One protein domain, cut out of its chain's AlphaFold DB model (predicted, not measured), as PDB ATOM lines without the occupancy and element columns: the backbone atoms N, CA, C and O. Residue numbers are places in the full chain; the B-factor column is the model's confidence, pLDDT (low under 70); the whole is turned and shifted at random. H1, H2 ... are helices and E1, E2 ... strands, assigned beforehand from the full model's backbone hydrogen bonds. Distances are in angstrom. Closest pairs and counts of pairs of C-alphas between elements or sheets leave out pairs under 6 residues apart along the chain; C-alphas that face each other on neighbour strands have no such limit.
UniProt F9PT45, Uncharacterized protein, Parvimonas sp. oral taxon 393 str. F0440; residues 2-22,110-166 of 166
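This is residues 2 to 22 and 110 to 166 of the 166 residues of an uncharacterized protein of Parvimonas sp. oral taxon 393 str. F0440 (UniProt F9PT45). Little regular structure is here: mostly loops, with two small strand pairs set apart, E1 with E2 and the hairpin E3 and E4, and short helices H1 by E1 and H2 by E3. The 78 printed residues run H1, E1, E2, E3, E4, H2; the class is mixed, with 26 residues in named elements. E1 and E2 are parallel, E3 and E4 antiparallel. It is compact, radius of gyration of the C-alphas 12.7 A, spanning 37 by 26 by 22 A.

Start at H1, residues 2 to 6; Ala 3 and Leu 15 of E1, residues 14 to 16, have its closest C-alphas to E1, 6.5 A apart. The parallel neighbour of E1 is E2, residues 111 to 113, at 19 degrees between their directions; N 15 and O 111 are 2.9 A apart, within hydrogen-bond range. Next, E3, residues 120 to 124, and E4, residues 127 to 131, form a hairpin at 148 degrees, with N 122 and O 129 at 2.9 A. E1 is apart from both. Residues 128 to 129 also pair with 138 to 139, antiparallel. At H2, residues 159 to 163, the closest C-alphas to E3 are Ile 163 and Asp 120, 5.8 A. In H1 and H2 every O i to N i+4 pair is within range.

Find C-alpha 2 at (185.854, 192.433, 166.395), where H1 begins, and C-alpha 163 at (200.007, 185.273, 155.337), where H2 ends. E3 measures 12.6 A, E4 13.1 A.

Residues 23 to 109 are not printed; C-alphas 22 and 110 are 12.9 A apart. The link E4 to H2 is long, 27 residues. Of the printed residues, one has pLDDT under 70, residue 166.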
ATOM      1  N   SER A   2     186.092 192.023 167.796       97.69
ATOM      2  CA  SER A   2     185.854 192.433 166.395       97.69
ATOM      3  C   SER A   2     184.639 191.756 165.755       97.69
ATOM      4  O   SER A   2     183.786 192.443 165.219       97.69
ATOM      5  N   ALA A   3     184.483 190.435 165.899       98.38
ATOM      6  CA  ALA A   3     183.305 189.738 165.376       98.38
ATOM      7  C   ALA A   3     181.975 190.215 166.001       98.38
ATOM      8  O   ALA A   3     180.972 190.317 165.303       98.38
ATOM      9  N   ILE A   4     181.980 190.549 167.296       98.06
ATOM     10  CA  ILE A   4     180.806 191.048 168.035       98.06
ATOM     11  C   ILE A   4     180.402 192.432 167.511       98.06
ATOM     12  O   ILE A   4     179.223 192.666 167.273       98.06
ATOM     13  N   PHE A   5     181.372 193.331 167.313       97.19
ATOM     14  CA  PHE A   5     181.120 194.692 166.827       97.19
ATOM     15  C   PHE A   5     180.836 194.763 165.329       97.19
ATOM     16  O   PHE A   5     180.079 195.623 164.893       97.19
ATOM     17  N   SER A   6     181.415 193.860 164.535       97.19
ATOM     18  CA  SER A   6     181.141 193.803 163.101       97.19
ATOM     19  C   SER A   6     179.733 193.297 162.802       97.19
ATOM     20  O   SER A   6     179.176 193.687 161.781       97.19
ATOM     21  N   LYS A   7     179.158 192.430 163.647       97.88
ATOM     22  CA  LYS A   7     177.873 191.778 163.375       97.88
ATOM     23  C   LYS A   7     176.693 192.736 163.567       97.88
ATOM     24  O   LYS A   7     176.469 193.260 164.658       97.88
ATOM     25  N   ASN A   8     175.909 192.901 162.505       95.38
ATOM     26  CA  ASN A   8     174.620 193.587 162.486       95.38
ATOM     27  C   ASN A   8     173.620 192.827 161.587       95.38
ATOM     28  O   ASN A   8     173.899 191.715 161.135       95.38
ATOM     29  N   GLU A   9     172.439 193.402 161.366       94.19
ATOM     30  CA  GLU A   9     171.353 192.776 160.592       94.19
ATOM     31  C   GLU A   9     171.683 192.610 159.101       94.19
ATOM     32  O   GLU A   9     171.163 191.709 158.453       94.19
ATOM     33  N   ASN A  10     172.592 193.429 158.570       96.12
ATOM     34  CA  ASN A  10     172.917 193.492 157.146       96.12
ATOM     35  C   ASN A  10     174.158 192.680 156.765       96.12
ATOM     36  O   ASN A  10     174.615 192.763 155.625       96.12
ATOM     37  N   ASN A  11     174.762 191.939 157.696       96.75
ATOM     38  CA  ASN A  11     175.934 191.131 157.386       96.75
ATOM     39  C   ASN A  11     175.964 189.800 158.125       96.75
ATOM     40  O   ASN A  11     175.407 189.638 159.207       96.75
ATOM     41  N   ASP A  12     176.684 188.851 157.540       97.50
ATOM     42  CA  ASP A  12     177.084 187.621 158.201       97.50
ATOM     43  C   ASP A  12     178.527 187.730 158.679       97.50
ATOM     44  O   ASP A  12     179.403 188.224 157.972       97.50
ATOM     45  N   VAL A  13     178.777 187.247 159.895       98.56
ATOM     46  CA  VAL A  13     180.109 187.262 160.497       98.56
ATOM     47  C   VAL A  13     180.473 185.854 160.921       98.56
ATOM     48  O   VAL A  13     179.744 185.211 161.679       98.56
ATOM     49  N   PHE A  14     181.628 185.407 160.441       98.62
ATOM     50  CA  PHE A  14     182.238 184.138 160.797       98.62
ATOM     51  C   PHE A  14     183.494 184.402 161.629       98.62
ATOM     52  O   PHE A  14     184.293 185.282 161.305       98.62
ATOM     53  N   LEU A  15     183.659 183.648 162.711       98.62
ATOM     54  CA  LEU A  15     184.844 183.670 163.560       98.62
ATOM     55  C   LEU A  15     185.542 182.318 163.448       98.62
ATOM     56  O   LEU A  15     185.010 181.326 163.935       98.62
ATOM     57  N   PHE A  16     186.722 182.300 162.837       98.31
ATOM     58  CA  PHE A  16     187.543 181.099 162.699       98.31
ATOM     59  C   PHE A  16     188.597 181.026 163.811       98.31
ATOM     60  O   PHE A  16     189.265 182.023 164.094       98.31
ATOM     61  N   ASP A  17     188.765 179.850 164.414       97.69
ATOM     62  CA  ASP A  17     189.863 179.534 165.331       97.69
ATOM     63  C   ASP A  17     190.413 178.130 165.020       97.69
ATOM     64  O   ASP A  17     189.658 177.177 164.805       97.69
ATOM     65  N   GLY A  18     191.741 177.992 165.007       96.69
ATOM     66  CA  GLY A  18     192.412 176.710 164.775       96.69
ATOM     67  C   GLY A  18     192.279 175.727 165.943       96.69
ATOM     68  O   GLY A  18     192.573 174.545 165.793       96.69
ATOM     69  N   ASN A  19     191.845 176.196 167.114       97.31
ATOM     70  CA  ASN A  19     191.631 175.370 168.295       97.31
ATOM     71  C   ASN A  19     190.208 174.804 168.370       97.31
ATOM     72  O   ASN A  19     189.275 175.314 167.757       97.31
ATOM     73  N   GLU A  20     190.020 173.815 169.242       97.06
ATOM     74  CA  GLU A  20     188.721 173.222 169.573       97.06
ATOM     75  C   GLU A  20     187.825 174.122 170.434       97.06
ATOM     76  O   GLU A  20     186.658 173.799 170.646       97.06
ATOM     77  N   LYS A  21     188.372 175.227 170.957       96.50
ATOM     78  CA  LYS A  21     187.695 176.242 171.777       96.50
ATOM     79  C   LYS A  21     188.351 177.601 171.570       96.50
ATOM     80  O   LYS A  21     189.575 177.680 171.453       96.50
ATOM     81  N   ILE A  22     187.555 178.667 171.626       97.44
ATOM     82  CA  ILE A  22     188.083 180.033 171.587       97.44
ATOM     83  C   ILE A  22     188.818 180.384 172.885       97.44
ATOM     84  O   ILE A  22     188.579 179.818 173.953       97.44
ATOM     85  N   VAL A 110     176.897 185.401 165.704       98.62
ATOM     86  CA  VAL A 110     178.175 185.155 165.016       98.62
ATOM     87  C   VAL A 110     178.362 183.651 164.796       98.62
ATOM     88  O   VAL A 110     178.196 182.856 165.719       98.62
ATOM     89  N   LYS A 111     178.760 183.251 163.584       98.31
ATOM     90  CA  LYS A 111     179.029 181.850 163.227       98.31
ATOM     91  C   LYS A 111     180.447 181.474 163.667       98.31
ATOM     92  O   LYS A 111     181.422 181.909 163.058       98.31
ATOM     93  N   ILE A 112     180.577 180.695 164.738       98.50
ATOM     94  CA  ILE A 112     181.880 180.275 165.275       98.50
ATOM     95  C   ILE A 112     182.314 178.970 164.599       98.50
ATOM     96  O   ILE A 112     181.612 177.964 164.682       98.50
ATOM     97  N   ILE A 113     183.477 178.987 163.948       98.31
ATOM     98  CA  ILE A 113     184.078 177.854 163.245       98.31
ATOM     99  C   ILE A 113     185.387 177.482 163.948       98.31
ATOM    100  O   ILE A 113     186.352 178.243 163.940       98.31
ATOM    101  N   LEU A 114     185.398 176.318 164.590       98.06
ATOM    102  CA  LEU A 114     186.514 175.816 165.396       98.06
ATOM    103  C   LEU A 114     187.223 174.665 164.687       98.06
ATOM    104  O   LEU A 114     186.649 174.036 163.800       98.06
ATOM    105  N   ASN A 115     188.432 174.333 165.142       97.44
ATOM    106  CA  ASN A 115     189.298 173.323 164.524       97.44
ATOM    107  C   ASN A 115     189.602 173.624 163.045       97.44
ATOM    108  O   ASN A 115     189.765 172.708 162.236       97.44
ATOM    109  N   THR A 116     189.674 174.908 162.692       97.62
ATOM    110  CA  THR A 116     189.923 175.363 161.323       97.62
ATOM    111  C   THR A 116     191.078 176.352 161.337       97.62
ATOM    112  O   THR A 116     190.907 177.542 161.595       97.62
ATOM    113  N   GLU A 117     192.284 175.845 161.087       95.94
ATOM    114  CA  GLU A 117     193.457 176.688 160.859       95.94
ATOM    115  C   GLU A 117     193.368 177.283 159.447       95.94
ATOM    116  O   GLU A 117     193.157 176.560 158.473       95.94
ATOM    117  N   ILE A 118     193.514 178.605 159.339       97.44
ATOM    118  CA  ILE A 118     193.569 179.289 158.045       97.44
ATOM    119  C   ILE A 118     195.004 179.234 157.531       97.44
ATOM    120  O   ILE A 118     195.929 179.768 158.149       97.44
ATOM    121  N   GLU A 119     195.189 178.577 156.394       96.31
ATOM    122  CA  GLU A 119     196.495 178.355 155.786       96.31
ATOM    123  C   GLU A 119     196.938 179.528 154.912       96.31
ATOM    124  O   GLU A 119     198.134 179.825 154.857       96.31
ATOM    125  N   ASP A 120     195.984 180.188 154.256       96.88
ATOM    126  CA  ASP A 120     196.208 181.325 153.365       96.88
ATOM    127  C   ASP A 120     194.902 182.116 153.146       96.88
ATOM    128  O   ASP A 120     193.807 181.618 153.424       96.88
ATOM    129  N   VAL A 121     195.007 183.348 152.647       97.38
ATOM    130  CA  VAL A 121     193.861 184.183 152.257       97.38
ATOM    131  C   VAL A 121     194.123 184.766 150.878       97.38
ATOM    132  O   VAL A 121     195.045 185.554 150.694       97.38
ATOM    133  N   LYS A 122     193.285 184.402 149.906       96.69
ATOM    134  CA  LYS A 122     193.463 184.778 148.499       96.69
ATOM    135  C   LYS A 122     192.413 185.782 148.063       96.69
ATOM    136  O   LYS A 122     191.245 185.638 148.410       96.69
ATOM    137  N   LEU A 123     192.815 186.766 147.264       96.62
ATOM    138  CA  LEU A 123     191.883 187.676 146.605       96.62
ATOM    139  C   LEU A 123     191.395 187.043 145.294       96.62
ATOM    140  O   LEU A 123     192.191 186.769 144.398       96.62
ATOM    141  N   ILE A 124     190.091 186.802 145.197       97.31
ATOM    142  CA  ILE A 124     189.404 186.270 144.019       97.31
ATOM    143  C   ILE A 124     188.446 187.355 143.523       97.31
ATOM    144  O   ILE A 124     187.374 187.562 144.091       97.31
ATOM    145  N   GLY A 125     188.857 188.079 142.477       96.56
ATOM    146  CA  GLY A 125     188.152 189.285 142.037       96.56
ATOM    147  C   GLY A 125     188.253 190.389 143.092       96.56
ATOM    148  O   GLY A 125     189.348 190.864 143.383       96.56
ATOM    149  N   ASP A 126     187.118 190.778 143.666       97.31
ATOM    150  CA  ASP A 126     186.984 191.779 144.730       97.31
ATOM    151  C   ASP A 126     186.703 191.170 146.119       97.31
ATOM    152  O   ASP A 126     186.495 191.903 147.086       97.31
ATOM    153  N   LYS A 127     186.713 189.834 146.238       98.38
ATOM    154  CA  LYS A 127     186.414 189.109 147.484       98.38
ATOM    155  C   LYS A 127     187.567 188.228 147.941       98.38
ATOM    156  O   LYS A 127     188.447 187.860 147.171       98.38
ATOM    157  N   PHE A 128     187.530 187.829 149.203       98.31
ATOM    158  CA  PHE A 128     188.531 186.978 149.832       98.31
ATOM    159  C   PHE A 128     188.061 185.527 149.928       98.31
ATOM    160  O   PHE A 128     186.978 185.253 150.440       98.31
ATOM    161  N   GLN A 129     188.905 184.593 149.509       98.12
ATOM    162  CA  GLN A 129     188.763 183.167 149.776       98.12
ATOM    163  C   GLN A 129     189.706 182.766 150.912       98.12
ATOM    164  O   GLN A 129     190.897 183.081 150.877       98.12
ATOM    165  N   LEU A 130     189.188 182.039 151.901       98.12
ATOM    166  CA  LEU A 130     190.005 181.450 152.960       98.12
ATOM    167  C   LEU A 130     190.472 180.058 152.526       98.12
ATOM    168  O   LEU A 130     189.649 179.201 152.209       98.12
ATOM    169  N   VAL A 131     191.780 179.818 152.539       97.88
ATOM    170  CA  VAL A 131     192.347 178.488 152.288       97.88
ATOM    171  C   VAL A 131     192.435 177.751 153.619       97.88
ATOM    172  O   VAL A 131     193.152 178.177 154.523       97.88
ATOM    173  N   CYS A 132     191.671 176.670 153.756       97.12
ATOM    174  CA  CYS A 132     191.646 175.818 154.943       97.12
ATOM    175  C   CYS A 132     191.066 174.432 154.598       97.12
ATOM    176  O   CYS A 132     190.893 174.094 153.427       97.12
ATOM    177  N   ASN A 133     190.750 173.625 155.613       94.88
ATOM    178  CA  ASN A 133     190.286 172.240 155.465       94.88
ATOM    179  C   ASN A 133     188.945 172.062 154.725       94.88
ATOM    180  O   ASN A 133     188.585 170.935 154.380       94.88
ATOM    181  N   LYS A 134     188.185 173.137 154.510       95.44
ATOM    182  CA  LYS A 134     186.905 173.129 153.803       95.44
ATOM    183  C   LYS A 134     186.688 174.465 153.090       95.44
ATOM    184  O   LYS A 134     187.190 175.494 153.527       95.44
ATOM    185  N   ASP A 135     185.895 174.455 152.022       96.31
ATOM    186  CA  ASP A 135     185.398 175.681 151.402       96.31
ATOM    187  C   ASP A 135     184.250 176.308 152.220       96.31
ATOM    188  O   ASP A 135     183.230 175.665 152.499       96.31
ATOM    189  N   TYR A 136     184.433 177.572 152.605       97.06
ATOM    190  CA  TYR A 136     183.442 178.401 153.301       97.06
ATOM    191  C   TYR A 136     182.892 179.531 152.414       97.06
ATOM    192  O   TYR A 136     182.152 180.383 152.904       97.06
ATOM    193  N   GLY A 137     183.223 179.528 151.122       96.88
ATOM    194  CA  GLY A 137     182.838 180.553 150.164       96.88
ATOM    195  C   GLY A 137     183.751 181.779 150.185       96.88
ATOM    196  O   GLY A 137     184.897 181.738 150.640       96.88
ATOM    197  N   LEU A 138     183.225 182.881 149.649       98.19
ATOM    198  CA  LEU A 138     183.930 184.154 149.514       98.19
ATOM    199  C   LEU A 138     183.429 185.175 150.539       98.19
ATOM    200  O   LEU A 138     182.234 185.249 150.823       98.19
ATOM    201  N   PHE A 139     184.344 185.997 151.042       98.31
ATOM    202  CA  PHE A 139     184.096 187.025 152.050       98.31
ATOM    203  C   PHE A 139     184.414 188.409 151.496       98.31
ATOM    204  O   PHE A 139     185.454 188.605 150.879       98.31
ATOM    205  N   ASP A 140     183.572 189.398 151.778       98.06
ATOM    206  CA  ASP A 140     183.825 190.779 151.338       98.06
ATOM    207  C   ASP A 140     184.921 191.464 152.176       98.06
ATOM    208  O   ASP A 140     185.566 192.411 151.733       98.06
ATOM    209  N   LYS A 141     185.132 191.007 153.419       97.94
ATOM    210  CA  LYS A 141     186.113 191.568 154.360       97.94
ATOM    211  C   LYS A 141     186.732 190.472 155.221       97.94
ATOM    212  O   LYS A 141     186.033 189.566 155.668       97.94
ATOM    213  N   VAL A 142     188.021 190.616 155.533       97.88
ATOM    214  CA  VAL A 142     188.758 189.729 156.445       97.88
ATOM    215  C   VAL A 142     189.464 190.563 157.510       97.88
ATOM    216  O   VAL A 142     190.121 191.555 157.206       97.88
ATOM    217  N   VAL A 143     189.334 190.154 158.775       98.06
ATOM    218  CA  VAL A 143     190.039 190.763 159.911       98.06
ATOM    219  C   VAL A 143     191.000 189.739 160.497       98.06
ATOM    220  O   VAL A 143     190.576 188.709 161.019       98.06
ATOM    221  N   PHE A 144     192.296 190.038 160.459       97.38
ATOM    222  CA  PHE A 144     193.315 189.199 161.082       97.38
ATOM    223  C   PHE A 144     193.425 189.516 162.578       97.38
ATOM    224  O   PHE A 144     193.817 190.613 162.968       97.38
ATOM    225  N   ALA A 145     193.104 188.533 163.419       97.06
ATOM    226  CA  ALA A 145     193.201 188.613 164.881       97.06
ATOM    227  C   ALA A 145     193.931 187.390 165.477       97.06
ATOM    228  O   ALA A 145     193.590 186.899 166.549       97.06
ATOM    229  N   THR A 146     194.947 186.885 164.772       95.88
ATOM    230  CA  THR A 146     195.643 185.605 165.037       95.88
ATOM    231  C   THR A 146     196.702 185.672 166.151       95.88
ATOM    232  O   THR A 146     197.360 184.678 166.466       95.88
ATOM    233  N   GLY A 147     196.859 186.837 166.787       94.75
ATOM    234  CA  GLY A 147     197.841 187.068 167.843       94.75
ATOM    235  C   GLY A 147     199.290 187.088 167.339       94.75
ATOM    236  O   GLY A 147     199.557 187.254 166.155       94.75
ATOM    237  N   GLY A 148     200.237 186.970 168.275       94.00
ATOM    238  CA  GLY A 148     201.677 186.954 167.984       94.00
ATOM    239  C   GLY A 148     202.265 185.541 167.865       94.00
ATOM    240  O   GLY A 148     201.607 184.613 167.404       94.00
ATOM    241  N   LYS A 149     203.512 185.372 168.335       93.56
ATOM    242  CA  LYS A 149     204.256 184.088 168.332       93.56
ATOM    243  C   LYS A 149     204.548 183.495 169.721       93.56
ATOM    244  O   LYS A 149     205.150 182.432 169.827       93.56
ATOM    245  N   SER A 150     204.170 184.179 170.804       92.06
ATOM    246  CA  SER A 150     204.395 183.682 172.171       92.06
ATOM    247  C   SER A 150     203.358 182.628 172.563       92.06
ATOM    248  O   SER A 150     202.205 182.744 172.159       92.06
ATOM    249  N   TYR A 151     203.730 181.655 173.401       92.75
ATOM    250  CA  TYR A 151     202.848 180.555 173.834       92.75
ATOM    251  C   TYR A 151     202.168 179.830 172.648       92.75
ATOM    252  O   TYR A 151     200.943 179.820 172.552       92.75
ATOM    253  N   PRO A 152     202.926 179.207 171.725       92.50
ATOM    254  CA  PRO A 152     202.367 178.606 170.504       92.50
ATOM    255  C   PRO A 152     201.330 177.502 170.774       92.50
ATOM    256  O   PRO A 152     200.418 177.303 169.972       92.50
ATOM    257  N   PHE A 153     201.406 176.833 171.930       91.44
ATOM    258  CA  PHE A 153     200.422 175.837 172.368       91.44
ATOM    259  C   PHE A 153     199.007 176.408 172.575       91.44
ATOM    260  O   PHE A 153     198.046 175.647 172.587       91.44
ATOM    261  N   THR A 154     198.847 177.735 172.698       93.75
ATOM    262  CA  THR A 154     197.526 178.387 172.758       93.75
ATOM    263  C   THR A 154     196.972 178.776 171.383       93.75
ATOM    264  O   THR A 154     195.962 179.470 171.325       93.75
ATOM    265  N   GLY A 155     197.644 178.407 170.287       91.62
ATOM    266  CA  GLY A 155     197.237 178.707 168.906       91.62
ATOM    267  C   GLY A 155     197.923 179.920 168.269       91.62
ATOM    268  O   GLY A 155     197.950 180.033 167.050       91.62
ATOM    269  N   SER A 156     198.567 180.800 169.045       92.75
ATOM    270  CA  SER A 156     199.311 181.948 168.500       92.75
ATOM    271  C   SER A 156     200.680 181.517 167.961       92.75
ATOM    272  O   SER A 156     201.705 181.675 168.628       92.75
ATOM    273  N   ARG A 157     200.667 180.911 166.767       92.81
ATOM    274  CA  ARG A 157     201.824 180.308 166.075       92.81
ATOM    275  C   ARG A 157     202.486 181.246 165.060       92.81
ATOM    276  O   ARG A 157     203.524 180.920 164.501       92.81
ATOM    277  N   GLY A 158     201.914 182.432 164.844       93.38
ATOM    278  CA  GLY A 158     202.433 183.430 163.908       93.38
ATOM    279  C   GLY A 158     201.998 183.267 162.456       93.38
ATOM    280  O   GLY A 158     202.465 184.041 161.623       93.38
ATOM    281  N   LYS A 159     201.083 182.336 162.168       91.62
ATOM    282  CA  LYS A 159     200.570 182.059 160.822       91.62
ATOM    283  C   LYS A 159     200.019 183.305 160.122       91.62
ATOM    284  O   LYS A 159     200.336 183.555 158.969       91.62
ATOM    285  N   GLY A 160     199.294 184.168 160.842       94.00
ATOM    286  CA  GLY A 160     198.804 185.427 160.266       94.00
ATOM    287  C   GLY A 160     199.912 186.378 159.805       94.00
ATOM    288  O   GLY A 160     199.730 187.072 158.815       94.00
ATOM    289  N   HIS A 161     201.078 186.388 160.462       93.94
ATOM    290  CA  HIS A 161     202.219 187.179 159.991       93.94
ATOM    291  C   HIS A 161     202.843 186.607 158.721       93.94
ATOM    292  O   HIS A 161     203.459 187.355 157.974       93.94
ATOM    293  N   GLU A 162     202.763 185.293 158.516       94.25
ATOM    294  CA  GLU A 162     203.252 184.648 157.297       94.25
ATOM    295  C   GLU A 162     202.329 184.972 156.125       94.25
ATOM    296  O   GLU A 162     202.821 185.358 155.074       94.25
ATOM    297  N   ILE A 163     201.011 184.911 156.345       94.56
ATOM    298  CA  ILE A 163     200.007 185.273 155.337       94.56
ATOM    299  C   ILE A 163     200.152 186.747 154.936       94.56
ATOM    300  O   ILE A 163     200.238 187.050 153.758       94.56
ATOM    301  N   LEU A 164     200.252 187.667 155.906       93.25
ATOM    302  CA  LEU A 164     200.297 189.119 155.651       93.25
ATOM    303  C   LEU A 164     201.622 189.647 155.072       93.25
ATOM    304  O   LEU A 164     201.735 190.843 154.812       93.25
ATOM    305  N   LYS A 165     202.658 188.811 154.968       89.69
ATOM    306  CA  LYS A 165     203.950 189.209 154.385       89.69
ATOM    307  C   LYS A 165     204.009 189.023 152.872       89.69
ATOM    308  O   LYS A 165     204.908 189.592 152.257       89.69
ATOM    309  N   ASN A 166     203.118 188.198 152.336       57.47
ATOM    310  CA  ASN A 166     202.990 187.914 150.913       57.47
ATOM    311  C   ASN A 166     201.920 188.819 150.297       57.47
ATOM    312  O   ASN A 166     202.019 189.046 149.074       57.47
TER     313      ASN A 166